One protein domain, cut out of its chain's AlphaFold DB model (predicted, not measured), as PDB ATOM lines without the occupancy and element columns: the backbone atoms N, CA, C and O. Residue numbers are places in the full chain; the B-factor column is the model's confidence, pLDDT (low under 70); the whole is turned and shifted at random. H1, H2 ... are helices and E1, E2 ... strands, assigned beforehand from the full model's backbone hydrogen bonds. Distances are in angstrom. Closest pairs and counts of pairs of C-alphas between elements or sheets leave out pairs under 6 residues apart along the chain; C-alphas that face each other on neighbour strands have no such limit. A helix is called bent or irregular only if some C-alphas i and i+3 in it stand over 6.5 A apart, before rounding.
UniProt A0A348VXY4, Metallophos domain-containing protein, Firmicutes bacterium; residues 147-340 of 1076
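AT A GLANCE: This is residues 147 to 340 of the 1076 residues of the protein "Metallophos domain-containing protein" of Firmicutes bacterium (UniProt A0A348VXY4). A strongly twisted sheet of three long strands has helices crowded along its E3 edge, where H3a, H4 and H5 meet it, while H6 packs over E2 and E3 and the tail after H6 passes along the E1 edge. H1, H2 and H3b are not on the sheet: H1 packs on H3a, H3b on H4, and H2 on H3b. The printed part has 194 residues with six named helices and three named strands, in the order H1 H2 H3 H4 H5 E1 E2 E3 H6; the sheet, E1 E2 E3, is antiparallel, and the class is mixed, helices and strands. The whole is compact, with a radius of gyration of the C-alphas of 17.8 A and spans of 55 by 45 by 28 A.

IN THESE COORDINATES: E1, residues 273 to 281, begins at C-alpha 273 (-12.836, -18.360, 5.454) and is 25.6 A long. E2 is residues 286 to 294, 25.3 A, and E3 residues 300 to 308, 23.1 A. H6 is residues 311 to 317. H3, residues 186 to 215, was assigned as one helix by its hydrogen bonds but is bent, with C-alphas 200 and 203 9.5 A apart; its arms are H3a, residues 186 to 200, 21.6 A, and H3b, residues 203 to 215, itself irregular, with C-alphas 204 and 207 8.1 A apart. H4, residues 224 to 244, is irregular, with C-alphas 230 and 233 9.4 A apart and a kink of 145 degrees near residue 232. H5 is residues 251 to 267, 24.9 A. H1, residues 147 to 163, 24.1 A, begins at C-alpha 147 (-6.082, 18.813, 14.682), and H2 is residues 169 to 177.

HOW THE PARTS SIT: The strands form a meander, each the antiparallel neighbour of the one before, with N 277 and O 290 2.9 A apart and N 289 and O 306 2.8 A apart, both within hydrogen-bond range. H3a runs across the strands at a height over the sheet of 7.7 A; C-alphas 192 and 307 are its closest to E3, 5.8 A. H6 runs along the strands, at 21 degrees to E2 on the local plane. H4 and H5 only graze the sheet, and form a helical hairpin, closest C-alphas 240 and 258, 6.3 A. H3b touches H4, closest C-alphas 214 and 243, 4.7 A, and H2, 169 and 208, 5.6 A. H1 touches H3a with residues 156 to 160 alone, closest C-alphas 160 and 197, 7.0 A. Every O i to N i+4 pair is within range in H1, H2, H3a and H6; H3b has 7 of 9, H4 14 of 17, H5 12 of 13.

THE WHOLE: The C-alphas farthest apart, of Lys 251 and Asn 334, are 55.6 A apart. The printed part has no cut and no long link. Residues 318 to 340 hold no named element; 325 to 326 pair, parallel, with 278 to 279 of E1. Mean pLDDT of the printed part is 83.3, with 22 residues under 70, among them 180 to 187.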
ATOM      1  N   LEU A 147      -5.057  18.274  13.775       83.94
ATOM      2  CA  LEU A 147      -6.082  18.813  14.682       83.94
ATOM      3  C   LEU A 147      -7.438  18.969  13.994       83.94
ATOM      4  O   LEU A 147      -8.440  18.494  14.528       83.94
ATOM      5  N   ASP A 148      -7.469  19.544  12.791       80.25
ATOM      6  CA  ASP A 148      -8.711  19.705  12.025       80.25
ATOM      7  C   ASP A 148      -9.297  18.354  11.610       80.25
ATOM      8  O   ASP A 148     -10.504  18.134  11.711       80.25
ATOM      9  N   VAL A 149      -8.440  17.401  11.225       83.50
ATOM     10  CA  VAL A 149      -8.860  16.032  10.885       83.50
ATOM     11  C   VAL A 149      -9.453  15.326  12.104       83.50
ATOM     12  O   VAL A 149     -10.477  14.653  11.994       83.50
ATOM     13  N   ASN A 150      -8.836  15.486  13.274       83.88
ATOM     14  CA  ASN A 150      -9.313  14.913  14.528       83.88
ATOM     15  C   ASN A 150     -10.623  15.561  14.982       83.88
ATOM     16  O   ASN A 150     -11.531  14.851  15.413       83.88
ATOM     17  N   LYS A 151     -10.755  16.883  14.836       84.31
ATOM     18  CA  LYS A 151     -12.005  17.604  15.087       84.31
ATOM     19  C   LYS A 151     -13.116  17.094  14.170       84.31
ATOM     20  O   LYS A 151     -14.146  16.661  14.670       84.31
ATOM     21  N   PHE A 152     -12.858  17.015  12.866       84.06
ATOM     22  CA  PHE A 152     -13.801  16.453  11.900       84.06
ATOM     23  C   PHE A 152     -14.185  15.007  12.242       84.06
ATOM     24  O   PHE A 152     -15.353  14.638  12.167       84.06
ATOM     25  N   ASN A 153     -13.222  14.169  12.640       86.12
ATOM     26  CA  ASN A 153     -13.500  12.798  13.068       86.12
ATOM     27  C   ASN A 153     -14.410  12.760  14.302       86.12
ATOM     28  O   ASN A 153     -15.324  11.941  14.342       86.12
ATOM     29  N   ASN A 154     -14.199  13.641  15.282       86.75
ATOM     30  CA  ASN A 154     -15.064  13.750  16.458       86.75
ATOM     31  C   ASN A 154     -16.478  14.209  16.084       86.75
ATOM     32  O   ASN A 154     -17.452  13.606  16.538       86.75
ATOM     33  N   ASP A 155     -16.595  15.205  15.207       85.19
ATOM     34  CA  ASP A 155     -17.879  15.687  14.696       85.19
ATOM     35  C   ASP A 155     -18.609  14.577  13.914       85.19
ATOM     36  O   ASP A 155     -19.811  14.368  14.084       85.19
ATOM     37  N   LEU A 156     -17.874  13.777  13.131       85.44
ATOM     38  CA  LEU A 156     -18.410  12.615  12.422       85.44
ATOM     39  C   LEU A 156     -18.885  11.519  13.391       85.44
ATOM     40  O   LEU A 156     -19.953  10.941  13.187       85.44
ATOM     41  N   ILE A 157     -18.135  11.238  14.463       86.38
ATOM     42  CA  ILE A 157     -18.559  10.308  15.525       86.38
ATOM     43  C   ILE A 157     -19.858  10.802  16.167       86.38
ATOM     44  O   ILE A 157     -20.793  10.014  16.344       86.38
ATOM     45  N   GLN A 158     -19.942  12.095  16.489       85.62
ATOM     46  CA  GLN A 158     -21.152  12.694  17.044       85.62
ATOM     47  C   GLN A 158     -22.326  12.564  16.066       85.62
ATOM     48  O   GLN A 158     -23.399  12.100  16.460       85.62
ATOM     49  N   LEU A 159     -22.114  12.873  14.785       86.06
ATOM     50  CA  LEU A 159     -23.122  12.720  13.742       86.06
ATOM     51  C   LEU A 159     -23.633  11.277  13.653       86.06
ATOM     52  O   LEU A 159     -24.845  11.059  13.575       86.06
ATOM     53  N   ILE A 160     -22.733  10.290  13.690       83.50
ATOM     54  CA  ILE A 160     -23.083   8.862  13.685       83.50
ATOM     55  C   ILE A 160     -23.968   8.526  14.894       83.50
ATOM     56  O   ILE A 160     -24.992   7.867  14.727       83.50
ATOM     57  N   CYS A 161     -23.618   8.996  16.094       82.31
ATOM     58  CA  CYS A 161     -24.417   8.783  17.307       82.31
ATOM     59  C   CYS A 161     -25.802   9.451  17.228       82.31
ATOM     60  O   CYS A 161     -26.809   8.865  17.619       82.31
ATOM     61  N   GLU A 162     -25.905  10.660  16.677       82.31
ATOM     62  CA  GLU A 162     -27.201  11.319  16.472       82.31
ATOM     63  C   GLU A 162     -28.075  10.593  15.442       82.31
ATOM     64  O   GLU A 162     -29.310  10.601  15.525       82.31
ATOM     65  N   CYS A 163     -27.435   9.965  14.456       76.94
ATOM     66  CA  CYS A 163     -28.104   9.200  13.419       76.94
ATOM     67  C   CYS A 163     -28.786   7.936  13.949       76.94
ATOM     68  O   CYS A 163     -29.670   7.429  13.257       76.94
ATOM     69  N   ASP A 164     -28.485   7.464  15.164       67.69
ATOM     70  CA  ASP A 164     -29.144   6.303  15.786       67.69
ATOM     71  C   ASP A 164     -30.676   6.479  15.880       67.69
ATOM     72  O   ASP A 164     -31.429   5.509  15.812       67.69
ATOM     73  N   LYS A 165     -31.169   7.727  15.916       69.00
ATOM     74  CA  LYS A 165     -32.609   8.054  15.955       69.00
ATOM     75  C   LYS A 165     -33.295   8.076  14.579       69.00
ATOM     76  O   LYS A 165     -34.523   8.137  14.500       69.00
ATOM     77  N   ILE A 166     -32.536   8.044  13.482       73.88
ATOM     78  CA  ILE A 166     -33.058   8.160  12.111       73.88
ATOM     79  C   ILE A 166     -33.353   6.767  11.550       73.88
ATOM     80  O   ILE A 166     -32.440   5.992  11.303       73.88
ATOM     81  N   LYS A 167     -34.618   6.443  11.288       70.06
ATOM     82  CA  LYS A 167     -35.003   5.097  10.820       70.06
ATOM     83  C   LYS A 167     -34.969   4.893   9.300       70.06
ATOM     84  O   LYS A 167     -35.132   3.768   8.861       70.06
ATOM     85  N   LEU A 168     -34.782   5.957   8.515       75.50
ATOM     86  CA  LEU A 168     -34.859   5.912   7.049       75.50
ATOM     87  C   LEU A 168     -33.498   6.226   6.417       75.50
ATOM     88  O   LEU A 168     -32.935   7.291   6.688       75.50
ATOM     89  N   PHE A 169     -33.005   5.362   5.531       77.25
ATOM     90  CA  PHE A 169     -31.674   5.516   4.925       77.25
ATOM     91  C   PHE A 169     -31.530   6.792   4.084       77.25
ATOM     92  O   PHE A 169     -30.532   7.500   4.186       77.25
ATOM     93  N   LYS A 170     -32.575   7.181   3.342       74.94
ATOM     94  CA  LYS A 170     -32.591   8.440   2.567       74.94
ATOM     95  C   LYS A 170     -32.354   9.680   3.435       74.94
ATOM     96  O   LYS A 170     -31.735  10.640   2.988       74.94
ATOM     97  N   LYS A 171     -32.825   9.665   4.688       79.56
ATOM     98  CA  LYS A 171     -32.572  10.756   5.645       79.56
ATOM     99  C   LYS A 171     -31.139  10.730   6.176       79.56
ATOM    100  O   LYS A 171     -30.611  11.795   6.466       79.56
ATOM    101  N   LEU A 172     -30.522   9.549   6.285       81.44
ATOM    102  CA  LEU A 172     -29.107   9.411   6.647       81.44
ATOM    103  C   LEU A 172     -28.211   9.995   5.558       81.44
ATOM    104  O   LEU A 172     -27.367  10.818   5.882       81.44
ATOM    105  N   ILE A 173     -28.465   9.649   4.290       78.25
ATOM    106  CA  ILE A 173     -27.742  10.206   3.133       78.25
ATOM    107  C   ILE A 173     -27.838  11.724   3.116       78.25
ATOM    108  O   ILE A 173     -26.831  12.408   3.015       78.25
ATOM    109  N   ARG A 174     -29.047  12.269   3.271       80.75
ATOM    110  CA  ARG A 174     -29.210  13.721   3.284       80.75
ATOM    111  C   ARG A 174     -28.414  14.368   4.419       80.75
ATOM    112  O   ARG A 174     -27.750  15.363   4.184       80.75
ATOM    113  N   LYS A 175     -28.442  13.780   5.620       82.31
ATOM    114  CA  LYS A 175     -27.735  14.329   6.782       82.31
ATOM    115  C   LYS A 175     -26.209  14.255   6.641       82.31
ATOM    116  O   LYS A 175     -25.535  15.164   7.101       82.31
ATOM    117  N   ILE A 176     -25.663  13.205   6.017       79.75
ATOM    118  CA  ILE A 176     -24.219  13.140   5.737       79.75
ATOM    119  C   ILE A 176     -23.828  14.076   4.586       79.75
ATOM    120  O   ILE A 176     -22.821  14.758   4.707       79.75
ATOM    121  N   ASN A 177     -24.652  14.207   3.542       78.06
ATOM    122  CA  ASN A 177     -24.416  15.168   2.457       78.06
ATOM    123  C   ASN A 177     -24.490  16.626   2.946       78.06
ATOM    124  O   ASN A 177     -23.812  17.482   2.404       78.06
ATOM    125  N   GLU A 178     -25.316  16.918   3.958       78.88
ATOM    126  CA  GLU A 178     -25.355  18.225   4.639       78.88
ATOM    127  C   GLU A 178     -24.115  18.465   5.523       78.88
ATOM    128  O   GLU A 178     -23.826  19.606   5.864       78.88
ATOM    129  N   PHE A 179     -23.408  17.406   5.928       76.69
ATOM    130  CA  PHE A 179     -22.235  17.481   6.804       76.69
ATOM    131  C   PHE A 179     -20.908  17.501   6.029       76.69
ATOM    132  O   PHE A 179     -19.942  18.115   6.477       76.69
ATOM    133  N   VAL A 180     -20.838  16.809   4.891       69.00
ATOM    134  CA  VAL A 180     -19.640  16.701   4.051       69.00
ATOM    135  C   VAL A 180     -19.755  17.682   2.880       69.00
ATOM    136  O   VAL A 180     -20.372  17.374   1.865       69.00
ATOM    137  N   ASP A 181     -19.143  18.861   3.011       59.94
ATOM    138  CA  ASP A 181     -19.011  19.824   1.905       59.94
ATOM    139  C   ASP A 181     -18.029  19.327   0.818       59.94
ATOM    140  O   ASP A 181     -17.105  18.552   1.088       59.94
ATOM    141  N   ASN A 182     -18.176  19.849  -0.409       53.47
ATOM    142  CA  ASN A 182     -17.459  19.451  -1.641       53.47
ATOM    143  C   ASN A 182     -15.907  19.493  -1.597       53.47
ATOM    144  O   ASN A 182     -15.276  19.069  -2.560       53.47
ATOM    145  N   ASN A 183     -15.281  19.996  -0.527       48.88
ATOM    146  CA  ASN A 183     -13.828  20.224  -0.433       48.88
ATOM    147  C   ASN A 183     -13.077  19.270   0.523       48.88
ATOM    148  O   ASN A 183     -11.911  19.507   0.836       48.88
ATOM    149  N   THR A 184     -13.702  18.185   0.990       55.78
ATOM    150  CA  THR A 184     -13.013  17.108   1.738       55.78
ATOM    151  C   THR A 184     -12.826  15.863   0.865       55.78
ATOM    152  O   THR A 184     -13.422  15.779  -0.204       55.78
ATOM    153  N   ASP A 185     -11.976  14.908   1.279       61.81
ATOM    154  CA  ASP A 185     -11.806  13.593   0.624       61.81
ATOM    155  C   ASP A 185     -13.131  12.802   0.689       61.81
ATOM    156  O   ASP A 185     -13.378  11.975   1.577       61.81
ATOM    157  N   TYR A 186     -14.027  13.191  -0.219       63.88
ATOM    158  CA  TYR A 186     -15.474  13.022  -0.161       63.88
ATOM    159  C   TYR A 186     -15.856  11.543  -0.118       63.88
ATOM    160  O   TYR A 186     -16.684  11.126   0.689       63.88
ATOM    161  N   SER A 187     -15.182  10.707  -0.908       69.69
ATOM    162  CA  SER A 187     -15.487   9.278  -0.996       69.69
ATOM    163  C   SER A 187     -15.060   8.500   0.255       69.69
ATOM    164  O   SER A 187     -15.817   7.664   0.752       69.69
ATOM    165  N   PHE A 188     -13.882   8.782   0.825       74.50
ATOM    166  CA  PHE A 188     -13.366   8.014   1.960       74.50
ATOM    167  C   PHE A 188     -14.188   8.240   3.234       74.50
ATOM    168  O   PHE A 188     -14.558   7.280   3.913       74.50
ATOM    169  N   LYS A 189     -14.511   9.496   3.568       76.88
ATOM    170  CA  LYS A 189     -15.288   9.806   4.781       76.88
ATOM    171  C   LYS A 189     -16.735   9.318   4.681       76.88
ATOM    172  O   LYS A 189     -17.274   8.848   5.685       76.88
ATOM    173  N   HIS A 190     -17.320   9.325   3.482       78.25
ATOM    174  CA  HIS A 190     -18.596   8.658   3.224       78.25
ATOM    175  C   HIS A 190     -18.513   7.156   3.518       78.25
ATOM    176  O   HIS A 190     -19.311   6.641   4.303       78.25
ATOM    177  N   ASN A 191     -17.505   6.464   2.985       81.31
ATOM    178  CA  ASN A 191     -17.323   5.029   3.219       81.31
ATOM    179  C   ASN A 191     -17.173   4.693   4.713       81.31
ATOM    180  O   ASN A 191     -17.764   3.722   5.192       81.31
ATOM    181  N   VAL A 192     -16.442   5.520   5.472       84.44
ATOM    182  CA  VAL A 192     -16.312   5.392   6.937       84.44
ATOM    183  C   VAL A 192     -17.674   5.507   7.623       84.44
ATOM    184  O   VAL A 192     -18.031   4.649   8.437       84.44
ATOM    185  N   PHE A 193     -18.443   6.551   7.297       84.19
ATOM    186  CA  PHE A 193     -19.767   6.785   7.871       84.19
ATOM    187  C   PHE A 193     -20.701   5.601   7.609       84.19
ATOM    188  O   PHE A 193     -21.271   5.037   8.546       84.19
ATOM    189  N   PHE A 194     -20.824   5.182   6.348       81.50
ATOM    190  CA  PHE A 194     -21.758   4.129   5.961       81.50
ATOM    191  C   PHE A 194     -21.359   2.761   6.500       81.50
ATOM    192  O   PHE A 194     -22.217   2.083   7.059       81.50
ATOM    193  N   SER A 195     -20.080   2.385   6.446       83.31
ATOM    194  CA  SER A 195     -19.601   1.136   7.056       83.31
ATOM    195  C   SER A 195     -19.942   1.079   8.553       83.31
ATOM    196  O   SER A 195     -20.468   0.077   9.043       83.31
ATOM    197  N   THR A 196     -19.769   2.196   9.271       83.00
ATOM    198  CA  THR A 196     -20.097   2.279  10.704       83.00
ATOM    199  C   THR A 196     -21.607   2.192  10.955       83.00
ATOM    200  O   THR A 196     -22.054   1.500  11.873       83.00
ATOM    201  N   ILE A 197     -22.419   2.874  10.144       83.75
ATOM    202  CA  ILE A 197     -23.883   2.864  10.266       83.75
ATOM    203  C   ILE A 197     -24.470   1.493   9.922       83.75
ATOM    204  O   ILE A 197     -25.360   1.031  10.637       83.75
ATOM    205  N   LEU A 198     -23.972   0.831   8.875       82.56
ATOM    206  CA  LEU A 198     -24.385  -0.523   8.494       82.56
ATOM    207  C   LEU A 198     -24.101  -1.511   9.631       82.56
ATOM    208  O   LEU A 198     -24.989  -2.274  10.011       82.56
ATOM    209  N   ALA A 199     -22.913  -1.426  10.240       79.19
ATOM    210  CA  ALA A 199     -22.544  -2.251  11.388       79.19
ATOM    211  C   ALA A 199     -23.432  -2.000  12.622       79.19
ATOM    212  O   ALA A 199     -23.791  -2.945  13.321       79.19
ATOM    213  N   LYS A 200     -23.815  -0.743  12.891       79.69
ATOM    214  CA  LYS A 200     -24.660  -0.384  14.046       79.69
ATOM    215  C   LYS A 200     -26.137  -0.733  13.862       79.69
ATOM    216  O   LYS A 200     -26.779  -1.197  14.800       79.69
ATOM    217  N   LYS A 201     -26.704  -0.447  12.688       79.06
ATOM    218  CA  LYS A 201     -28.154  -0.541  12.450       79.06
ATOM    219  C   LYS A 201     -28.615  -1.900  11.964       79.06
ATOM    220  O   LYS A 201     -29.811  -2.188  12.095       79.06
ATOM    221  N   GLY A 202     -27.706  -2.707  11.418       76.25
ATOM    222  CA  GLY A 202     -28.008  -4.046  10.927       76.25
ATOM    223  C   GLY A 202     -29.270  -4.056  10.064       76.25
ATOM    224  O   GLY A 202     -29.461  -3.178   9.215       76.25
ATOM    225  N   ASP A 203     -30.153  -5.021  10.313       81.38
ATOM    226  CA  ASP A 203     -31.364  -5.272   9.520       81.38
ATOM    227  C   ASP A 203     -32.364  -4.106   9.454       81.38
ATOM    228  O   ASP A 203     -33.196  -4.070   8.548       81.38
ATOM    229  N   SER A 204     -32.302  -3.136  10.375       82.06
ATOM    230  CA  SER A 204     -33.316  -2.073  10.480       82.06
ATOM    231  C   SER A 204     -33.376  -1.124   9.276       82.06
ATOM    232  O   SER A 204     -34.404  -0.485   9.066       82.06
ATOM    233  N   ILE A 205     -32.302  -1.043   8.485       85.19
ATOM    234  CA  ILE A 205     -32.200  -0.202   7.278       85.19
ATOM    235  C   ILE A 205     -31.986  -1.022   5.997       85.19
ATOM    236  O   ILE A 205     -31.745  -0.451   4.936       85.19
ATOM    237  N   LYS A 206     -32.077  -2.354   6.086       88.44
ATOM    238  CA  LYS A 206     -31.730  -3.295   5.010       88.44
ATOM    239  C   LYS A 206     -32.422  -2.985   3.685       88.44
ATOM    240  O   LYS A 206     -31.768  -2.906   2.650       88.44
ATOM    241  N   GLU A 207     -33.740  -2.816   3.722       87.62
ATOM    242  CA  GLU A 207     -34.544  -2.590   2.517       87.62
ATOM    243  C   GLU A 207     -34.164  -1.278   1.830       87.62
ATOM    244  O   GLU A 207     -33.901  -1.256   0.630       87.62
ATOM    245  N   ASP A 208     -34.016  -0.204   2.605       85.94
ATOM    246  CA  ASP A 208     -33.632   1.088   2.050       85.94
ATOM    247  C   ASP A 208     -32.193   1.091   1.484       85.94
ATOM    248  O   ASP A 208     -31.909   1.816   0.529       85.94
ATOM    249  N   VAL A 209     -31.278   0.311   2.074       88.06
ATOM    250  CA  VAL A 209     -29.894   0.152   1.590       88.06
ATOM    251  C   VAL A 209     -29.870  -0.565   0.241       88.06
ATOM    252  O   VAL A 209     -29.201  -0.106  -0.687       88.06
ATOM    253  N   ILE A 210     -30.630  -1.657   0.104       89.31
ATOM    254  CA  ILE A 210     -30.773  -2.381  -1.167       89.31
ATOM    255  C   ILE A 210     -31.382  -1.462  -2.231       89.31
ATOM    256  O   ILE A 210     -30.890  -1.410  -3.361       89.31
ATOM    257  N   ASP A 211     -32.418  -0.704  -1.871       86.88
ATOM    258  CA  ASP A 211     -33.055   0.254  -2.772       86.88
ATOM    259  C   ASP A 211     -32.086   1.356  -3.208       86.88
ATOM    260  O   ASP A 211     -32.070   1.729  -4.386       86.88
ATOM    261  N   TYR A 212     -31.252   1.864  -2.297       85.75
ATOM    262  CA  TYR A 212     -30.239   2.861  -2.629       85.75
ATOM    263  C   TYR A 212     -29.182   2.321  -3.585       85.75
ATOM    264  O   TYR A 212     -28.931   2.958  -4.607       85.75
ATOM    265  N   PHE A 213     -28.623   1.144  -3.294       87.44
ATOM    266  CA  PHE A 213     -27.650   0.466  -4.151       87.44
ATOM    267  C   PHE A 213     -28.180   0.274  -5.578       87.44
ATOM    268  O   PHE A 213     -27.474   0.487  -6.562       87.44
ATOM    269  N   CYS A 214     -29.462  -0.077  -5.711       85.38
ATOM    270  CA  CYS A 214     -30.095  -0.228  -7.019       85.38
ATOM    271  C   CYS A 214     -30.401   1.122  -7.690       85.38
ATOM    272  O   CYS A 214     -30.405   1.215  -8.916       85.38
ATOM    273  N   SER A 215     -30.685   2.167  -6.912       80.69
ATOM    274  CA  SER A 215     -31.096   3.476  -7.434       80.69
ATOM    275  C   SER A 215     -29.931   4.408  -7.765       80.69
ATOM    276  O   SER A 215     -30.124   5.322  -8.561       80.69
ATOM    277  N   ASN A 216     -28.744   4.179  -7.196       76.31
ATOM    278  CA  ASN A 216     -27.546   5.003  -7.398       76.31
ATOM    279  C   ASN A 216     -26.357   4.132  -7.815       76.31
ATOM    280  O   ASN A 216     -25.366   4.022  -7.105       76.31
ATOM    281  N   PRO A 217     -26.440   3.468  -8.972       66.44
ATOM    282  CA  PRO A 217     -25.512   2.401  -9.307       66.44
ATOM    283  C   PRO A 217     -24.162   2.914  -9.850       66.44
ATOM    284  O   PRO A 217     -23.343   2.110 -10.297       66.44
ATOM    285  N   SER A 218     -23.969   4.236  -9.908       63.84
ATOM    286  CA  SER A 218     -22.710   4.933 -10.222       63.84
ATOM    287  C   SER A 218     -21.973   5.403  -8.969       63.84
ATOM    288  O   SER A 218     -20.921   6.020  -9.083       63.84
ATOM    289  N   ASP A 219     -22.569   5.182  -7.800       68.56
ATOM    290  CA  ASP A 219     -22.047   5.610  -6.517       68.56
ATOM    291  C   ASP A 219     -21.365   4.426  -5.818       68.56
ATOM    292  O   ASP A 219     -22.005   3.415  -5.527       68.56
ATOM    293  N   ASP A 220     -20.063   4.545  -5.562       68.75
ATOM    294  CA  ASP A 220     -19.252   3.498  -4.925       68.75
ATOM    295  C   ASP A 220     -19.393   3.479  -3.387       68.75
ATOM    296  O   ASP A 220     -18.678   2.742  -2.705       68.75
ATOM    297  N   ILE A 221     -20.324   4.263  -2.826       75.69
ATOM    298  CA  ILE A 221     -20.566   4.369  -1.379       75.69
ATOM    299  C   ILE A 221     -21.041   3.049  -0.740       75.69
ATOM    300  O   ILE A 221     -20.643   2.734   0.383       75.69
ATOM    301  N   ILE A 222     -21.912   2.286  -1.411       84.12
ATOM    302  CA  ILE A 222     -22.366   0.961  -0.947       84.12
ATOM    303  C   ILE A 222     -22.023  -0.072  -2.002       84.12
ATOM    304  O   ILE A 222     -22.491   0.016  -3.137       84.12
ATOM    305  N   ARG A 223     -21.262  -1.096  -1.618       87.81
ATOM    306  CA  ARG A 223     -20.842  -2.156  -2.533       87.81
ATOM    307  C   ARG A 223     -21.703  -3.401  -2.354       87.81
ATOM    308  O   ARG A 223     -22.377  -3.594  -1.341       87.81
ATOM    309  N   PHE A 224     -21.679  -4.275  -3.356       90.50
ATOM    310  CA  PHE A 224     -22.454  -5.518  -3.331       90.50
ATOM    311  C   PHE A 224     -22.029  -6.432  -2.171       90.50
ATOM    312  O   PHE A 224     -22.864  -7.068  -1.529       90.50
ATOM    313  N   GLU A 225     -20.734  -6.453  -1.875       89.00
ATOM    314  CA  GLU A 225     -20.126  -7.162  -0.756       89.00
ATOM    315  C   GLU A 225     -20.707  -6.695   0.581       89.00
ATOM    316  O   GLU A 225     -20.991  -7.524   1.443       89.00
ATOM    317  N   ASP A 226     -20.950  -5.391   0.739       87.56
ATOM    318  CA  ASP A 226     -21.514  -4.843   1.972       87.56
ATOM    319  C   ASP A 226     -22.939  -5.379   2.193       87.56
ATOM    320  O   ASP A 226     -23.282  -5.792   3.295       87.56
ATOM    321  N   ILE A 227     -23.747  -5.508   1.134       90.69
ATOM    322  CA  ILE A 227     -25.078  -6.134   1.220       90.69
ATOM    323  C   ILE A 227     -24.964  -7.630   1.538       90.69
ATOM    324  O   ILE A 227     -25.662  -8.133   2.419       90.69
ATOM    325  N   LEU A 228     -24.098  -8.345   0.819       91.44
ATOM    326  CA  LEU A 228     -23.957  -9.794   0.933       91.44
ATOM    327  C   LEU A 228     -23.496 -10.229   2.324       91.44
ATOM    328  O   LEU A 228     -24.091 -11.131   2.908       91.44
ATOM    329  N   PHE A 229     -22.451  -9.598   2.858       88.50
ATOM    330  CA  PHE A 229     -21.854 -10.013   4.125       88.50
ATOM    331  C   PHE A 229     -22.537  -9.397   5.349       88.50
ATOM    332  O   PHE A 229     -22.434  -9.968   6.433       88.50
ATOM    333  N   THR A 230     -23.269  -8.283   5.204       87.44
ATOM    334  CA  THR A 230     -24.049  -7.701   6.312       87.44
ATOM    335  C   THR A 230     -25.465  -8.273   6.403       87.44
ATOM    336  O   THR A 230     -25.945  -8.500   7.510       87.44
ATOM    337  N   TYR A 231     -26.136  -8.533   5.272       90.00
ATOM    338  CA  TYR A 231     -27.551  -8.948   5.238       90.00
ATOM    339  C   TYR A 231     -27.794 -10.356   4.691       90.00
ATOM    340  O   TYR A 231     -28.943 -10.799   4.614       90.00
ATOM    341  N   GLY A 232     -26.735 -11.054   4.287       89.94
ATOM    342  CA  GLY A 232     -26.791 -12.439   3.848       89.94
ATOM    343  C   GLY A 232     -27.252 -12.645   2.405       89.94
ATOM    344  O   GLY A 232     -27.615 -11.729   1.657       89.94
ATOM    345  N   LYS A 233     -27.242 -13.922   2.015       92.19
ATOM    346  CA  LYS A 233     -27.460 -14.397   0.643       92.19
ATOM    347  C   LYS A 233     -28.801 -13.966   0.044       92.19
ATOM    348  O   LYS A 233     -28.838 -13.556  -1.114       92.19
ATOM    349  N   GLU A 234     -29.892 -14.049   0.802       92.50
ATOM    350  CA  GLU A 234     -31.235 -13.703   0.306       92.50
ATOM    351  C   GLU A 234     -31.334 -12.223  -0.087       92.50
ATOM    352  O   GLU A 234     -31.831 -11.880  -1.160       92.50
ATOM    353  N   SER A 235     -30.772 -11.349   0.745       93.56
ATOM    354  CA  SER A 235     -30.711  -9.905   0.518       93.56
ATOM    355  C   SER A 235     -29.866  -9.557  -0.711       93.56
ATOM    356  O   SER A 235     -30.246  -8.704  -1.511       93.56
ATOM    357  N   ALA A 236     -28.754 -10.267  -0.913       93.44
ATOM    358  CA  ALA A 236     -27.910 -10.115  -2.094       93.44
ATOM    359  C   ALA A 236     -28.604 -10.580  -3.386       93.44
ATOM    360  O   ALA A 236     -28.499  -9.914  -4.416       93.44
ATOM    361  N   ILE A 237     -29.358 -11.686  -3.339       93.94
ATOM    362  CA  ILE A 237     -30.188 -12.139  -4.469       93.94
ATOM    363  C   ILE A 237     -31.215 -11.060  -4.818       93.94
ATOM    364  O   ILE A 237     -31.313 -10.654  -5.978       93.94
ATOM    365  N   LYS A 238     -31.914 -10.532  -3.810       94.00
ATOM    366  CA  LYS A 238     -32.882  -9.444  -3.980       94.00
ATOM    367  C   LYS A 238     -32.242  -8.191  -4.587       94.00
ATOM    368  O   LYS A 238     -32.813  -7.598  -5.500       94.00
ATOM    369  N   ALA A 239     -31.039  -7.819  -4.147       93.00
ATOM    370  CA  ALA A 239     -30.290  -6.702  -4.720       93.00
ATOM    371  C   ALA A 239     -29.947  -6.934  -6.199       93.00
ATOM    372  O   ALA A 239     -30.150  -6.038  -7.014       93.00
ATOM    373  N   ILE A 240     -29.512  -8.139  -6.586       92.56
ATOM    374  CA  ILE A 240     -29.254  -8.487  -7.995       92.56
ATOM    375  C   ILE A 240     -30.530  -8.366  -8.836       92.56
ATOM    376  O   ILE A 240     -30.500  -7.808  -9.937       92.56
ATOM    377  N   GLU A 241     -31.652  -8.887  -8.340       90.31
ATOM    378  CA  GLU A 241     -32.936  -8.825  -9.039       90.31
ATOM    379  C   GLU A 241     -33.421  -7.387  -9.225       90.31
ATOM    380  O   GLU A 241     -33.847  -7.018 -10.323       90.31
ATOM    381  N   ASN A 242     -33.335  -6.573  -8.172       89.44
ATOM    382  CA  ASN A 242     -33.728  -5.170  -8.203       89.44
ATOM    383  C   ASN A 242     -32.803  -4.359  -9.115       89.44
ATOM    384  O   ASN A 242     -33.295  -3.642  -9.986       89.44
ATOM    385  N   TYR A 243     -31.487  -4.553  -9.019       87.44
ATOM    386  CA  TYR A 243     -30.497  -3.891  -9.868       87.44
ATOM    387  C   TYR A 243     -30.722  -4.216 -11.351       87.44
ATOM    388  O   TYR A 243     -30.670  -3.332 -12.207       87.44
ATOM    389  N   ASN A 244     -31.061  -5.468 -11.679       82.19
ATOM    390  CA  ASN A 244     -31.354  -5.879 -13.053       82.19
ATOM    391  C   ASN A 244     -32.628  -5.218 -13.630       82.19
ATOM    392  O   ASN A 244     -32.749  -5.062 -14.849       82.19
ATOM    393  N   LYS A 245     -33.566  -4.782 -12.779       81.50
ATOM    394  CA  LYS A 245     -34.795  -4.067 -13.177       81.50
ATOM    395  C   LYS A 245     -34.588  -2.558 -13.380       81.50
ATOM    396  O   LYS A 245     -35.498  -1.888 -13.856       81.50
ATOM    397  N   THR A 246     -33.410  -2.022 -13.062       74.38
ATOM    398  CA  THR A 246     -33.110  -0.587 -13.198       74.38
ATOM    399  C   THR A 246     -32.964  -0.156 -14.665       74.38
ATOM    400  O   THR A 246     -32.563  -0.949 -15.529       74.38
ATOM    401  N   ASN A 247     -33.264   1.121 -14.940       71.62
ATOM    402  CA  ASN A 247     -33.171   1.745 -16.270       71.62
ATOM    403  C   ASN A 247     -32.020   2.765 -16.394       71.62
ATOM    404  O   ASN A 247     -31.939   3.460 -17.401       71.62
ATOM    405  N   TYR A 248     -31.144   2.868 -15.388       65.19
ATOM    406  CA  TYR A 248     -30.085   3.885 -15.336       65.19
ATOM    407  C   TYR A 248     -28.901   3.610 -16.279       65.19
ATOM    408  O   TYR A 248     -28.214   4.543 -16.677       65.19
ATOM    409  N   TYR A 249     -28.680   2.351 -16.678       65.25
ATOM    410  CA  TYR A 249     -27.580   1.957 -17.560       65.25
ATOM    411  C   TYR A 249     -28.045   1.284 -18.845       65.25
ATOM    412  O   TYR A 249     -29.070   0.594 -18.881       65.25
ATOM    413  N   ALA A 250     -27.207   1.394 -19.882       67.75
ATOM    414  CA  ALA A 250     -27.300   0.553 -21.065       67.75
ATOM    415  C   ALA A 250     -27.344  -0.932 -20.658       67.75
ATOM    416  O   ALA A 250     -26.663  -1.383 -19.730       67.75
ATOM    417  N   LYS A 251     -28.165  -1.709 -21.369       70.25
ATOM    418  CA  LYS A 251     -28.447  -3.116 -21.052       70.25
ATOM    419  C   LYS A 251     -27.174  -3.964 -20.918       70.25
ATOM    420  O   LYS A 251     -27.121  -4.824 -20.044       70.25
ATOM    421  N   SER A 252     -26.158  -3.709 -21.741       64.81
ATOM    422  CA  SER A 252     -24.858  -4.395 -21.715       64.81
ATOM    423  C   SER A 252     -24.085  -4.151 -20.412       64.81
ATOM    424  O   SER A 252     -23.686  -5.110 -19.753       64.81
ATOM    425  N   THR A 253     -23.942  -2.894 -19.985       69.62
ATOM    426  CA  THR A 253     -23.253  -2.509 -18.739       69.62
ATOM    427  C   THR A 253     -23.922  -3.122 -17.511       69.62
ATOM    428  O   THR A 253     -23.253  -3.686 -16.643       69.62
ATOM    429  N   LYS A 254     -25.259  -3.097 -17.473       79.56
ATOM    430  CA  LYS A 254     -26.047  -3.713 -16.400       79.56
ATOM    431  C   LYS A 254     -25.831  -5.226 -16.319       79.56
ATOM    432  O   LYS A 254     -25.614  -5.755 -15.233       79.56
ATOM    433  N   LEU A 255     -25.856  -5.920 -17.459       76.38
ATOM    434  CA  LEU A 255     -25.626  -7.367 -17.512       76.38
ATOM    435  C   LEU A 255     -24.205  -7.742 -17.071       76.38
ATOM    436  O   LEU A 255     -24.045  -8.727 -16.354       76.38
ATOM    437  N   LYS A 256     -23.197  -6.933 -17.429       80.50
ATOM    438  CA  LYS A 256     -21.811  -7.113 -16.971       80.50
ATOM    439  C   LYS A 256     -21.710  -7.036 -15.442       80.50
ATOM    440  O   LYS A 256     -21.175  -7.954 -14.827       80.50
ATOM    441  N   LYS A 257     -22.283  -5.993 -14.829       82.25
ATOM    442  CA  LYS A 257     -22.286  -5.806 -13.364       82.25
ATOM    443  C   LYS A 257     -23.077  -6.886 -12.626       82.25
ATOM    444  O   LYS A 257     -22.592  -7.458 -11.659       82.25
ATOM    445  N   VAL A 258     -24.249  -7.261 -13.136       86.81
ATOM    446  CA  VAL A 258     -25.019  -8.391 -12.594       86.81
ATOM    447  C   VAL A 258     -24.232  -9.706 -12.680       86.81
ATOM    448  O   VAL A 258     -24.301 -10.519 -11.759       86.81
ATOM    449  N   GLY A 259     -23.474  -9.925 -13.758       86.25
ATOM    450  CA  GLY A 259     -22.578 -11.077 -13.893       86.25
ATOM    451  C   GLY A 259     -21.481 -11.098 -12.826       86.25
ATOM    452  O   GLY A 259     -21.232 -12.139 -12.220       86.25
ATOM    453  N   GLU A 260     -20.882  -9.942 -12.541       86.56
ATOM    454  CA  GLU A 260     -19.902  -9.766 -11.465       86.56
ATOM    455  C   GLU A 260     -20.497 -10.116 -10.090       86.56
ATOM    456  O   GLU A 260     -19.936 -10.952  -9.378       86.56
ATOM    457  N   PHE A 261     -21.676  -9.579  -9.758       92.38
ATOM    458  CA  PHE A 261     -22.368  -9.864  -8.493       92.38
ATOM    459  C   PHE A 261     -22.708 -11.349  -8.342       92.38
ATOM    460  O   PHE A 261     -22.480 -11.943  -7.288       92.38
ATOM    461  N   LYS A 262     -23.194 -11.990  -9.413       90.69
ATOM    462  CA  LYS A 262     -23.481 -13.432  -9.421       90.69
ATOM    463  C   LYS A 262     -22.230 -14.276  -9.195       90.69
ATOM    464  O   LYS A 262     -22.311 -15.278  -8.495       90.69
ATOM    465  N   ARG A 263     -21.085 -13.870  -9.753       88.62
ATOM    466  CA  ARG A 263     -19.797 -14.556  -9.556       88.62
ATOM    467  C   ARG A 263     -19.315 -14.461  -8.106       88.62
ATOM    468  O   ARG A 263     -18.791 -15.438  -7.579       88.62
ATOM    469  N   ILE A 264     -19.496 -13.309  -7.460       89.12
ATOM    470  CA  ILE A 264     -19.193 -13.144  -6.029       89.12
ATOM    471  C   ILE A 264     -20.145 -14.021  -5.203       89.12
ATOM    472  O   ILE A 264     -19.702 -14.827  -4.387       89.12
ATOM    473  N   LEU A 265     -21.449 -13.945  -5.485       91.88
ATOM    474  CA  LEU A 265     -22.481 -14.717  -4.793       91.88
ATOM    475  C   LEU A 265     -22.297 -16.235  -4.935       91.88
ATOM    476  O   LEU A 265     -22.553 -16.967  -3.986       91.88
ATOM    477  N   SER A 266     -21.839 -16.730  -6.091       88.94
ATOM    478  CA  SER A 266     -21.618 -18.169  -6.304       88.94
ATOM    479  C   SER A 266     -20.509 -18.751  -5.430       88.94
ATOM    480  O   SER A 266     -20.475 -19.958  -5.218       88.94
ATOM    481  N   LYS A 267     -19.601 -17.903  -4.934       87.31
ATOM    482  CA  LYS A 267     -18.485 -18.300  -4.067       87.31
ATOM    483  C   LYS A 267     -18.810 -18.162  -2.576       87.31
ATOM    484  O   LYS A 267     -18.064 -18.672  -1.745       87.31
ATOM    485  N   TYR A 268     -19.912 -17.493  -2.247       87.06
ATOM    486  CA  TYR A 268     -20.361 -17.274  -0.878       87.06
ATOM    487  C   TYR A 268     -20.887 -18.566  -0.236       87.06
ATOM    488  O   TYR A 268     -21.730 -19.261  -0.810       87.06
ATOM    489  N   ASN A 269     -20.456 -18.835   0.994       81.88
ATOM    490  CA  ASN A 269     -21.019 -19.853   1.881       81.88
ATOM    491  C   ASN A 269     -21.216 -19.290   3.304       81.88
ATOM    492  O   ASN A 269     -20.681 -18.240   3.634       81.88
ATOM    493  N   ASP A 270     -21.979 -19.957   4.170       75.12
ATOM    494  CA  ASP A 270     -22.272 -19.411   5.510       75.12
ATOM    495  C   ASP A 270     -21.068 -19.460   6.476       75.12
ATOM    496  O   ASP A 270     -21.048 -18.752   7.479       75.12
ATOM    497  N   ASN A 271     -20.023 -20.229   6.143       80.62
ATOM    498  CA  ASN A 271     -18.800 -20.403   6.933       80.62
ATOM    499  C   ASN A 271     -17.560 -19.897   6.175       80.62
ATOM    500  O   ASN A 271     -16.534 -20.584   6.111       80.62
ATOM    501  N   ASN A 272     -17.654 -18.714   5.556       80.69
ATOM    502  CA  ASN A 272     -16.572 -18.218   4.710       80.69
ATOM    503  C   ASN A 272     -15.271 -18.088   5.507       80.69
ATOM    504  O   ASN A 272     -15.229 -17.448   6.561       80.69
ATOM    505  N   LYS A 273     -14.183 -18.634   4.957       87.94
ATOM    506  CA  LYS A 273     -12.836 -18.360   5.454       87.94
ATOM    507  C   LYS A 273     -12.448 -16.940   5.048       87.94
ATOM    508  O   LYS A 273     -12.705 -16.518   3.920       87.94
ATOM    509  N   TYR A 274     -11.824 -16.211   5.964       90.12
ATOM    510  CA  TYR A 274     -11.338 -14.863   5.706       90.12
ATOM    511  C   TYR A 274     -10.018 -14.592   6.421       90.12
ATOM    512  O   TYR A 274      -9.661 -15.282   7.377       90.12
ATOM    513  N   VAL A 275      -9.318 -13.564   5.950       88.75
ATOM    514  CA  VAL A 275      -8.129 -12.998   6.593       88.75
ATOM    515  C   VAL A 275      -8.346 -11.499   6.757       88.75
ATOM    516  O   VAL A 275      -8.721 -10.821   5.799       88.75
ATOM    517  N   ASP A 276      -8.110 -10.991   7.965       92.31
ATOM    518  CA  ASP A 276      -8.232  -9.570   8.284       92.31
ATOM    519  C   ASP A 276      -6.866  -8.882   8.190       92.31
ATOM    520  O   ASP A 276      -5.904  -9.276   8.849       92.31
ATOM    521  N   PHE A 277      -6.802  -7.816   7.395       93.75
ATOM    522  CA  PHE A 277      -5.640  -6.944   7.270       93.75
ATOM    523  C   PHE A 277      -5.933  -5.613   7.949       93.75
ATOM    524  O   PHE A 277      -6.771  -4.839   7.482       93.75
ATOM    525  N   SER A 278      -5.248  -5.343   9.056       94.50
ATOM    526  CA  SER A 278      -5.441  -4.113   9.831       94.50
ATOM    527  C   SER A 278      -4.418  -3.059   9.429       94.50
ATOM    528  O   SER A 278      -3.246  -3.368   9.264       94.50
ATOM    529  N   SER A 279      -4.818  -1.800   9.300       94.38
ATOM    530  CA  SER A 279      -3.896  -0.701   9.003       94.38
ATOM    531  C   SER A 279      -4.336   0.601   9.661       94.38
ATOM    532  O   SER A 279      -5.509   0.769   9.997       94.38
ATOM    533  N   PHE A 280      -3.400   1.529   9.839       91.81
ATOM    534  CA  PHE A 280      -3.696   2.901  10.246       91.81
ATOM    535  C   PHE A 280      -3.521   3.845   9.056       91.81
ATOM    536  O   PHE A 280      -2.525   3.767   8.339       91.81
ATOM    537  N   LYS A 281      -4.500   4.722   8.823       89.88
ATOM    538  CA  LYS A 281      -4.465   5.714   7.744       89.88
ATOM    539  C   LYS A 281      -4.105   7.075   8.316       89.88
ATOM    540  O   LYS A 281      -4.970   7.763   8.854       89.88
ATOM    541  N   GLU A 282      -2.843   7.463   8.153       85.94
ATOM    542  CA  GLU A 282      -2.280   8.693   8.717       85.94
ATOM    543  C   GLU A 282      -3.053   9.955   8.298       85.94
ATOM    544  O   GLU A 282      -3.520  10.694   9.154       85.94
ATOM    545  N   LYS A 283      -3.295  10.187   7.003       84.94
ATOM    546  CA  LYS A 283      -3.993  11.408   6.543       84.94
ATOM    547  C   LYS A 283      -5.383  11.595   7.157       84.94
ATOM    548  O   LYS A 283      -5.825  12.716   7.365       84.94
ATOM    549  N   THR A 284      -6.084  10.495   7.420       85.19
ATOM    550  CA  THR A 284      -7.465  10.518   7.913       85.19
ATOM    551  C   THR A 284      -7.573  10.252   9.409       85.19
ATOM    552  O   THR A 284      -8.675  10.378   9.940       85.19
ATOM    553  N   GLN A 285      -6.468   9.859  10.055       87.38
ATOM    554  CA  GLN A 285      -6.370   9.444  11.459       87.38
ATOM    555  C   GLN A 285      -7.395   8.355  11.844       87.38
ATOM    556  O   GLN A 285      -8.013   8.407  12.902       87.38
ATOM    557  N   ILE A 286      -7.619   7.375  10.958       89.75
ATOM    558  CA  ILE A 286      -8.626   6.308  11.122       89.75
ATOM    559  C   ILE A 286      -7.955   4.942  10.951       89.75
ATOM    560  O   ILE A 286      -7.078   4.767  10.104       89.75
ATOM    561  N   TYR A 287      -8.388   3.961  11.738       92.50
ATOM    562  CA  TYR A 287      -7.986   2.565  11.593       92.50
ATOM    563  C   TYR A 287      -8.902   1.854  10.592       92.50
ATOM    564  O   TYR A 287     -10.118   2.029  10.628       92.50
ATOM    565  N   LEU A 288      -8.326   1.032   9.717       93.31
ATOM    566  CA  LEU A 288      -9.028   0.264   8.690       93.31
ATOM    567  C   LEU A 288      -8.717  -1.224   8.853       93.31
ATOM    568  O   LEU A 288      -7.549  -1.604   8.874       93.31
ATOM    569  N   VAL A 289      -9.749  -2.062   8.862       94.44
ATOM    570  CA  VAL A 289      -9.636  -3.512   8.675       94.44
ATOM    571  C   VAL A 289     -10.215  -3.879   7.320       94.44
ATOM    572  O   VAL A 289     -11.387  -3.624   7.056       94.44
ATOM    573  N   SER A 290      -9.399  -4.487   6.465       93.19
ATOM    574  CA  SER A 290      -9.850  -5.099   5.215       93.19
ATOM    575  C   SER A 290      -9.965  -6.604   5.413       93.19
ATOM    576  O   SER A 290      -8.962  -7.285   5.613       93.19
ATOM    577  N   ARG A 291     -11.194  -7.110   5.388       92.31
ATOM    578  CA  ARG A 291     -11.515  -8.529   5.480       92.31
ATOM    579  C   ARG A 291     -11.556  -9.130   4.087       92.31
ATOM    580  O   ARG A 291     -12.484  -8.861   3.323       92.31
ATOM    581  N   ASN A 292     -10.576  -9.968   3.781       92.31
ATOM    582  CA  ASN A 292     -10.483 -10.665   2.507       92.31
ATOM    583  C   ASN A 292     -11.106 -12.049   2.648       92.31
ATOM    584  O   ASN A 292     -10.571 -12.900   3.358       92.31
ATOM    585  N   TYR A 293     -12.211 -12.287   1.950       90.75
ATOM    586  CA  TYR A 293     -12.842 -13.600   1.879       90.75
ATOM    587  C   TYR A 293     -12.104 -14.465   0.863       90.75
ATOM    588  O   TYR A 293     -11.858 -14.024  -0.266       90.75
ATOM    589  N   ILE A 294     -11.731 -15.678   1.278       88.25
ATOM    590  CA  ILE A 294     -10.856 -16.576   0.517       88.25
ATOM    591  C   ILE A 294     -11.526 -17.916   0.219       88.25
ATOM    592  O   ILE A 294     -12.335 -18.419   1.002       88.25
ATOM    593  N   GLN A 295     -11.172 -18.496  -0.925       84.88
ATOM    594  CA  GLN A 295     -11.517 -19.870  -1.287       84.88
ATOM    595  C   GLN A 295     -10.496 -20.862  -0.691       84.88
ATOM    596  O   GLN A 295      -9.520 -20.468  -0.047       84.88
ATOM    597  N   GLU A 296     -10.730 -22.168  -0.860       80.94
ATOM    598  CA  GLU A 296      -9.842 -23.216  -0.327       80.94
ATOM    599  C   GLU A 296      -8.433 -23.183  -0.929       80.94
ATOM    600  O   GLU A 296      -7.474 -23.514  -0.240       80.94
ATOM    601  N   ASP A 297      -8.306 -22.709  -2.168       79.12
ATOM    602  CA  ASP A 297      -7.042 -22.478  -2.879       79.12
ATOM    603  C   ASP A 297      -6.338 -21.167  -2.468       79.12
ATOM    604  O   ASP A 297      -5.405 -20.719  -3.131       79.12
ATOM    605  N   CYS A 298      -6.799 -20.532  -1.384       74.25
ATOM    606  CA  CYS A 298      -6.313 -19.256  -0.859       74.25
ATOM    607  C   CYS A 298      -6.509 -18.044  -1.790       74.25
ATOM    608  O   CYS A 298      -5.972 -16.971  -1.505       74.25
ATOM    609  N   THR A 299      -7.311 -18.152  -2.854       78.69
ATOM    610  CA  THR A 299      -7.641 -16.997  -3.698       78.69
ATOM    611  C   THR A 299      -8.704 -16.115  -3.042       78.69
ATOM    612  O   THR A 299      -9.729 -16.597  -2.554       78.69
ATOM    613  N   SER A 300      -8.473 -14.797  -3.015       85.62
ATOM    614  CA  SER A 300      -9.474 -13.843  -2.526       85.62
ATOM    615  C   SER A 300     -10.541 -13.588  -3.587       85.62
ATOM    616  O   SER A 300     -10.225 -13.399  -4.762       85.62
ATOM    617  N   TYR A 301     -11.811 -13.573  -3.179       86.00
ATOM    618  CA  TYR A 301     -12.934 -13.349  -4.093       86.00
ATOM    619  C   TYR A 301     -13.835 -12.165  -3.723       86.00
ATOM    620  O   TYR A 301     -14.658 -11.771  -4.549       86.00
ATOM    621  N   ALA A 302     -13.697 -11.622  -2.512       89.19
ATOM    622  CA  ALA A 302     -14.416 -10.440  -2.046       89.19
ATOM    623  C   ALA A 302     -13.659  -9.754  -0.898       89.19
ATOM    624  O   ALA A 302     -12.958 -10.423  -0.131       89.19
ATOM    625  N   ILE A 303     -13.828  -8.434  -0.765       88.31
ATOM    626  CA  ILE A 303     -13.173  -7.620   0.270       88.31
ATOM    627  C   ILE A 303     -14.192  -6.707   0.956       88.31
ATOM    628  O   ILE A 303     -14.832  -5.872   0.311       88.31
ATOM    629  N   GLN A 304     -14.286  -6.797   2.282       87.88
ATOM    630  CA  GLN A 304     -15.096  -5.894   3.102       87.88
ATOM    631  C   GLN A 304     -14.212  -4.986   3.959       87.88
ATOM    632  O   GLN A 304     -13.216  -5.436   4.520       87.88
ATOM    633  N   SER A 305     -14.573  -3.709   4.069       88.88
ATOM    634  CA  SER A 305     -13.792  -2.712   4.806       88.88
ATOM    635  C   SER A 305     -14.540  -2.228   6.047       88.88
ATOM    636  O   SER A 305     -15.692  -1.800   5.970       88.88
ATOM    637  N   PHE A 306     -13.855  -2.258   7.186       89.94
ATOM    638  CA  PHE A 306     -14.351  -1.798   8.480       89.94
ATOM    639  C   PHE A 306     -13.462  -0.685   9.014       89.94
ATOM    640  O   PHE A 306     -12.237  -0.788   8.951       89.94
ATOM    641  N   TYR A 307     -14.069   0.354   9.572       90.88
ATOM    642  CA  TYR A 307     -13.354   1.540  10.030       90.88
ATOM    643  C   TYR A 307     -13.547   1.746  11.528       90.88
ATOM    644  O   TYR A 307     -14.642   1.552  12.054       90.88
ATOM    645  N   PHE A 308     -12.483   2.164  12.211       90.38
ATOM    646  CA  PHE A 308     -12.489   2.410  13.649       90.38
ATOM    647  C   PHE A 308     -11.793   3.733  13.955       90.38
ATOM    648  O   PHE A 308     -10.735   4.041  13.405       90.38
ATOM    649  N   PHE A 309     -12.378   4.512  14.861       89.31
ATOM    650  CA  PHE A 309     -11.843   5.815  15.267       89.31
ATOM    651  C   PHE A 309     -10.819   5.720  16.402       89.31
ATOM    652  O   PHE A 309     -10.078   6.663  16.652       89.31
ATOM    653  N   ASN A 310     -10.764   4.588  17.103       88.94
ATOM    654  CA  ASN A 310      -9.815   4.368  18.184       88.94
ATOM    655  C   ASN A 310      -9.282   2.932  18.171       88.94
ATOM    656  O   ASN A 310      -9.925   2.000  17.684       88.94
ATOM    657  N   PHE A 311      -8.091   2.773  18.745       90.25
ATOM    658  CA  PHE A 311      -7.375   1.504  18.780       90.25
ATOM    659  C   PHE A 311      -8.111   0.424  19.588       90.25
ATOM    660  O   PHE A 311      -8.096  -0.746  19.217       90.25
ATOM    661  N   ASN A 312      -8.802   0.795  20.669       91.25
ATOM    662  CA  ASN A 312      -9.489  -0.174  21.525       91.25
ATOM    663  C   ASN A 312     -10.629  -0.884  20.787       91.25
ATOM    664  O   ASN A 312     -10.793  -2.095  20.932       91.25
ATOM    665  N   ASP A 313     -11.405  -0.157  19.986       90.94
ATOM    666  CA  ASP A 313     -12.510  -0.741  19.227       90.94
ATOM    667  C   ASP A 313     -12.017  -1.610  18.069       90.94
ATOM    668  O   ASP A 313     -12.567  -2.689  17.843       90.94
ATOM    669  N   LEU A 314     -10.916  -1.211  17.424       93.31
ATOM    670  CA  LEU A 314     -10.210  -2.060  16.468       93.31
ATOM    671  C   LEU A 314      -9.805  -3.396  17.109       93.31
ATOM    672  O   LEU A 314     -10.124  -4.459  16.580       93.31
ATOM    673  N   ILE A 315      -9.128  -3.353  18.259       93.38
ATOM    674  CA  ILE A 315      -8.636  -4.553  18.949       93.38
ATOM    675  C   ILE A 315      -9.773  -5.478  19.374       93.38
ATOM    676  O   ILE A 315      -9.644  -6.697  19.241       93.38
ATOM    677  N   LYS A 316     -10.898  -4.924  19.845       94.00
ATOM    678  CA  LYS A 316     -12.103  -5.716  20.134       94.00
ATOM    679  C   LYS A 316     -12.609  -6.431  18.881       94.00
ATOM    680  O   LYS A 316     -12.956  -7.607  18.966       94.00
ATOM    681  N   PHE A 317     -12.630  -5.749  17.734       92.38
ATOM    682  CA  PHE A 317     -13.106  -6.317  16.472       92.38
ATOM    683  C   PHE A 317     -12.221  -7.464  15.973       92.38
ATOM    684  O   PHE A 317     -12.730  -8.547  15.684       92.38
ATOM    685  N   VAL A 318     -10.898  -7.265  15.941       92.25
ATOM    686  CA  VAL A 318      -9.934  -8.295  15.498       92.25
ATOM    687  C   VAL A 318      -9.584  -9.309  16.592       92.25
ATOM    688  O   VAL A 318      -8.729 -10.168  16.400       92.25
ATOM    689  N   LYS A 319     -10.227  -9.217  17.764       93.19
ATOM    690  CA  LYS A 319     -10.018 -10.102  18.924       93.19
ATOM    691  C   LYS A 319      -8.543 -10.205  19.347       93.19
ATOM    692  O   LYS A 319      -8.076 -11.270  19.739       93.19
ATOM    693  N   GLY A 320      -7.811  -9.094  19.254       90.62
ATOM    694  CA  GLY A 320      -6.384  -9.023  19.584       90.62
ATOM    695  C   GLY A 320      -5.435  -9.712  18.593       90.62
ATOM    696  O   GLY A 320      -4.246  -9.828  18.903       90.62
ATOM    697  N   ASP A 321      -5.914 -10.160  17.425       92.38
ATOM    698  CA  ASP A 321      -5.066 -10.691  16.354       92.38
ATOM    699  C   ASP A 321      -4.547  -9.562  15.453       92.38
ATOM    700  O   ASP A 321      -5.286  -8.964  14.674       92.38
ATOM    701  N   LEU A 322      -3.253  -9.271  15.569       92.19
ATOM    702  CA  LEU A 322      -2.530  -8.287  14.767       92.19
ATOM    703  C   LEU A 322      -1.486  -8.952  13.860       92.19
ATOM    704  O   LEU A 322      -0.524  -8.310  13.439       92.19
ATOM    705  N   SER A 323      -1.652 -10.238  13.542       90.19
ATOM    706  CA  SER A 323      -0.676 -10.998  12.750       90.19
ATOM    707  C   SER A 323      -0.449 -10.465  11.329       90.19
ATOM    708  O   SER A 323       0.620 -10.693  10.758       90.19
ATOM    709  N   CYS A 324      -1.424  -9.729  10.789       90.94
ATOM    710  CA  CYS A 324      -1.392  -9.079   9.478       90.94
ATOM    711  C   CYS A 324      -1.727  -7.579   9.600       90.94
ATOM    712  O   CYS A 324      -2.686  -7.097   8.992       90.94
ATOM    713  N   CYS A 325      -0.986  -6.842  10.437       92.38
ATOM    714  CA  CYS A 325      -1.181  -5.401  10.620       92.38
ATOM    715  C   CYS A 325      -0.091  -4.538   9.960       92.38
ATOM    716  O   CYS A 325       1.073  -4.929   9.911       92.38
ATOM    717  N   ASP A 326      -0.460  -3.335   9.515       93.00
ATOM    718  CA  ASP A 326       0.465  -2.262   9.143       93.00
ATOM    719  C   ASP A 326       0.167  -0.988   9.945       93.00
ATOM    720  O   ASP A 326      -0.697  -0.178   9.596       93.00
ATOM    721  N   PHE A 327       0.880  -0.831  11.058       91.06
ATOM    722  CA  PHE A 327       0.844   0.344  11.929       91.06
ATOM    723  C   PHE A 327       2.160   1.121  11.899       91.06
ATOM    724  O   PHE A 327       2.433   1.902  12.803       91.06
ATOM    725  N   SER A 328       2.969   0.947  10.854       85.62
ATOM    726  CA  SER A 328       4.240   1.664  10.692       85.62
ATOM    727  C   SER A 328       4.088   3.194  10.707       85.62
ATOM    728  O   SER A 328       4.987   3.897  11.153       85.62
ATOM    729  N   GLN A 329       2.928   3.704  10.275       83.81
ATOM    730  CA  GLN A 329       2.593   5.136  10.219       83.81
ATOM    731  C   GLN A 329       1.931   5.682  11.497       83.81
ATOM    732  O   GLN A 329       1.556   6.853  11.556       83.81
ATOM    733  N   LEU A 330       1.702   4.837  12.501       85.00
ATOM    734  CA  LEU A 330       0.991   5.224  13.715       85.00
ATOM    735  C   LEU A 330       1.946   5.939  14.687       85.00
ATOM    736  O   LEU A 330       2.977   5.397  15.067       85.00
ATOM    737  N   LEU A 331       1.577   7.146  15.123       77.50
ATOM    738  CA  LEU A 331       2.364   7.967  16.051       77.50
ATOM    739  C   LEU A 331       1.903   7.731  17.496       77.50
ATOM    740  O   LEU A 331       1.002   8.426  17.969       77.50
ATOM    741  N   VAL A 332       2.456   6.736  18.197       69.19
ATOM    742  CA  VAL A 332       2.021   6.408  19.568       69.19
ATOM    743  C   VAL A 332       3.186   6.048  20.490       69.19
ATOM    744  O   VAL A 332       3.984   5.176  20.164       69.19
ATOM    745  N   ASP A 333       3.180   6.632  21.693       56.19
ATOM    746  CA  ASP A 333       4.194   6.401  22.736       56.19
ATOM    747  C   ASP A 333       3.795   5.321  23.768       56.19
ATOM    748  O   ASP A 333       4.645   4.820  24.500       56.19
ATOM    749  N   ASN A 334       2.514   4.918  23.827       64.31
ATOM    750  CA  ASN A 334       1.937   4.204  24.985       64.31
ATOM    751  C   ASN A 334       1.162   2.898  24.675       64.31
ATOM    752  O   ASN A 334       0.420   2.417  25.532       64.31
ATOM    753  N   ILE A 335       1.301   2.292  23.486       78.69
ATOM    754  CA  ILE A 335       0.703   0.971  23.193       78.69
ATOM    755  C   ILE A 335       1.767  -0.118  23.332       78.69
ATOM    756  O   ILE A 335       2.728  -0.174  22.567       78.69
ATOM    757  N   ASN A 336       1.569  -1.041  24.276       83.75
ATOM    758  CA  ASN A 336       2.424  -2.217  24.399       83.75
ATOM    759  C   ASN A 336       1.936  -3.343  23.473       83.75
ATOM    760  O   ASN A 336       1.095  -4.159  23.854       83.75
ATOM    761  N   PHE A 337       2.499  -3.413  22.263       86.25
ATOM    762  CA  PHE A 337       2.135  -4.427  21.267       86.25
ATOM    763  C   PHE A 337       2.443  -5.872  21.686       86.25
ATOM    764  O   PHE A 337       1.889  -6.795  21.096       86.25
ATOM    765  N   LYS A 338       3.252  -6.091  22.737       84.69
ATOM    766  CA  LYS A 338       3.516  -7.436  23.285       84.69
ATOM    767  C   LYS A 338       2.266  -8.100  23.868       84.69
ATOM    768  O   LYS A 338       2.259  -9.312  24.051       84.69
ATOM    769  N   ASN A 339       1.222  -7.324  24.153       89.06
ATOM    770  CA  ASN A 339      -0.038  -7.830  24.693       89.06
ATOM    771  C   ASN A 339      -0.952  -8.455  23.619       89.06
ATOM    772  O   ASN A 339      -2.016  -8.967  23.962       89.06
ATOM    773  N   TYR A 340      -0.573  -8.400  22.337       90.62
ATOM    774  CA  TYR A 340      -1.388  -8.863  21.212       90.62
ATOM    775  C   TYR A 340      -0.667  -9.943  20.407       90.62
ATOM    776  O   TYR A 340       0.557 -10.072  20.452       90.62
TER     777      TYR A 340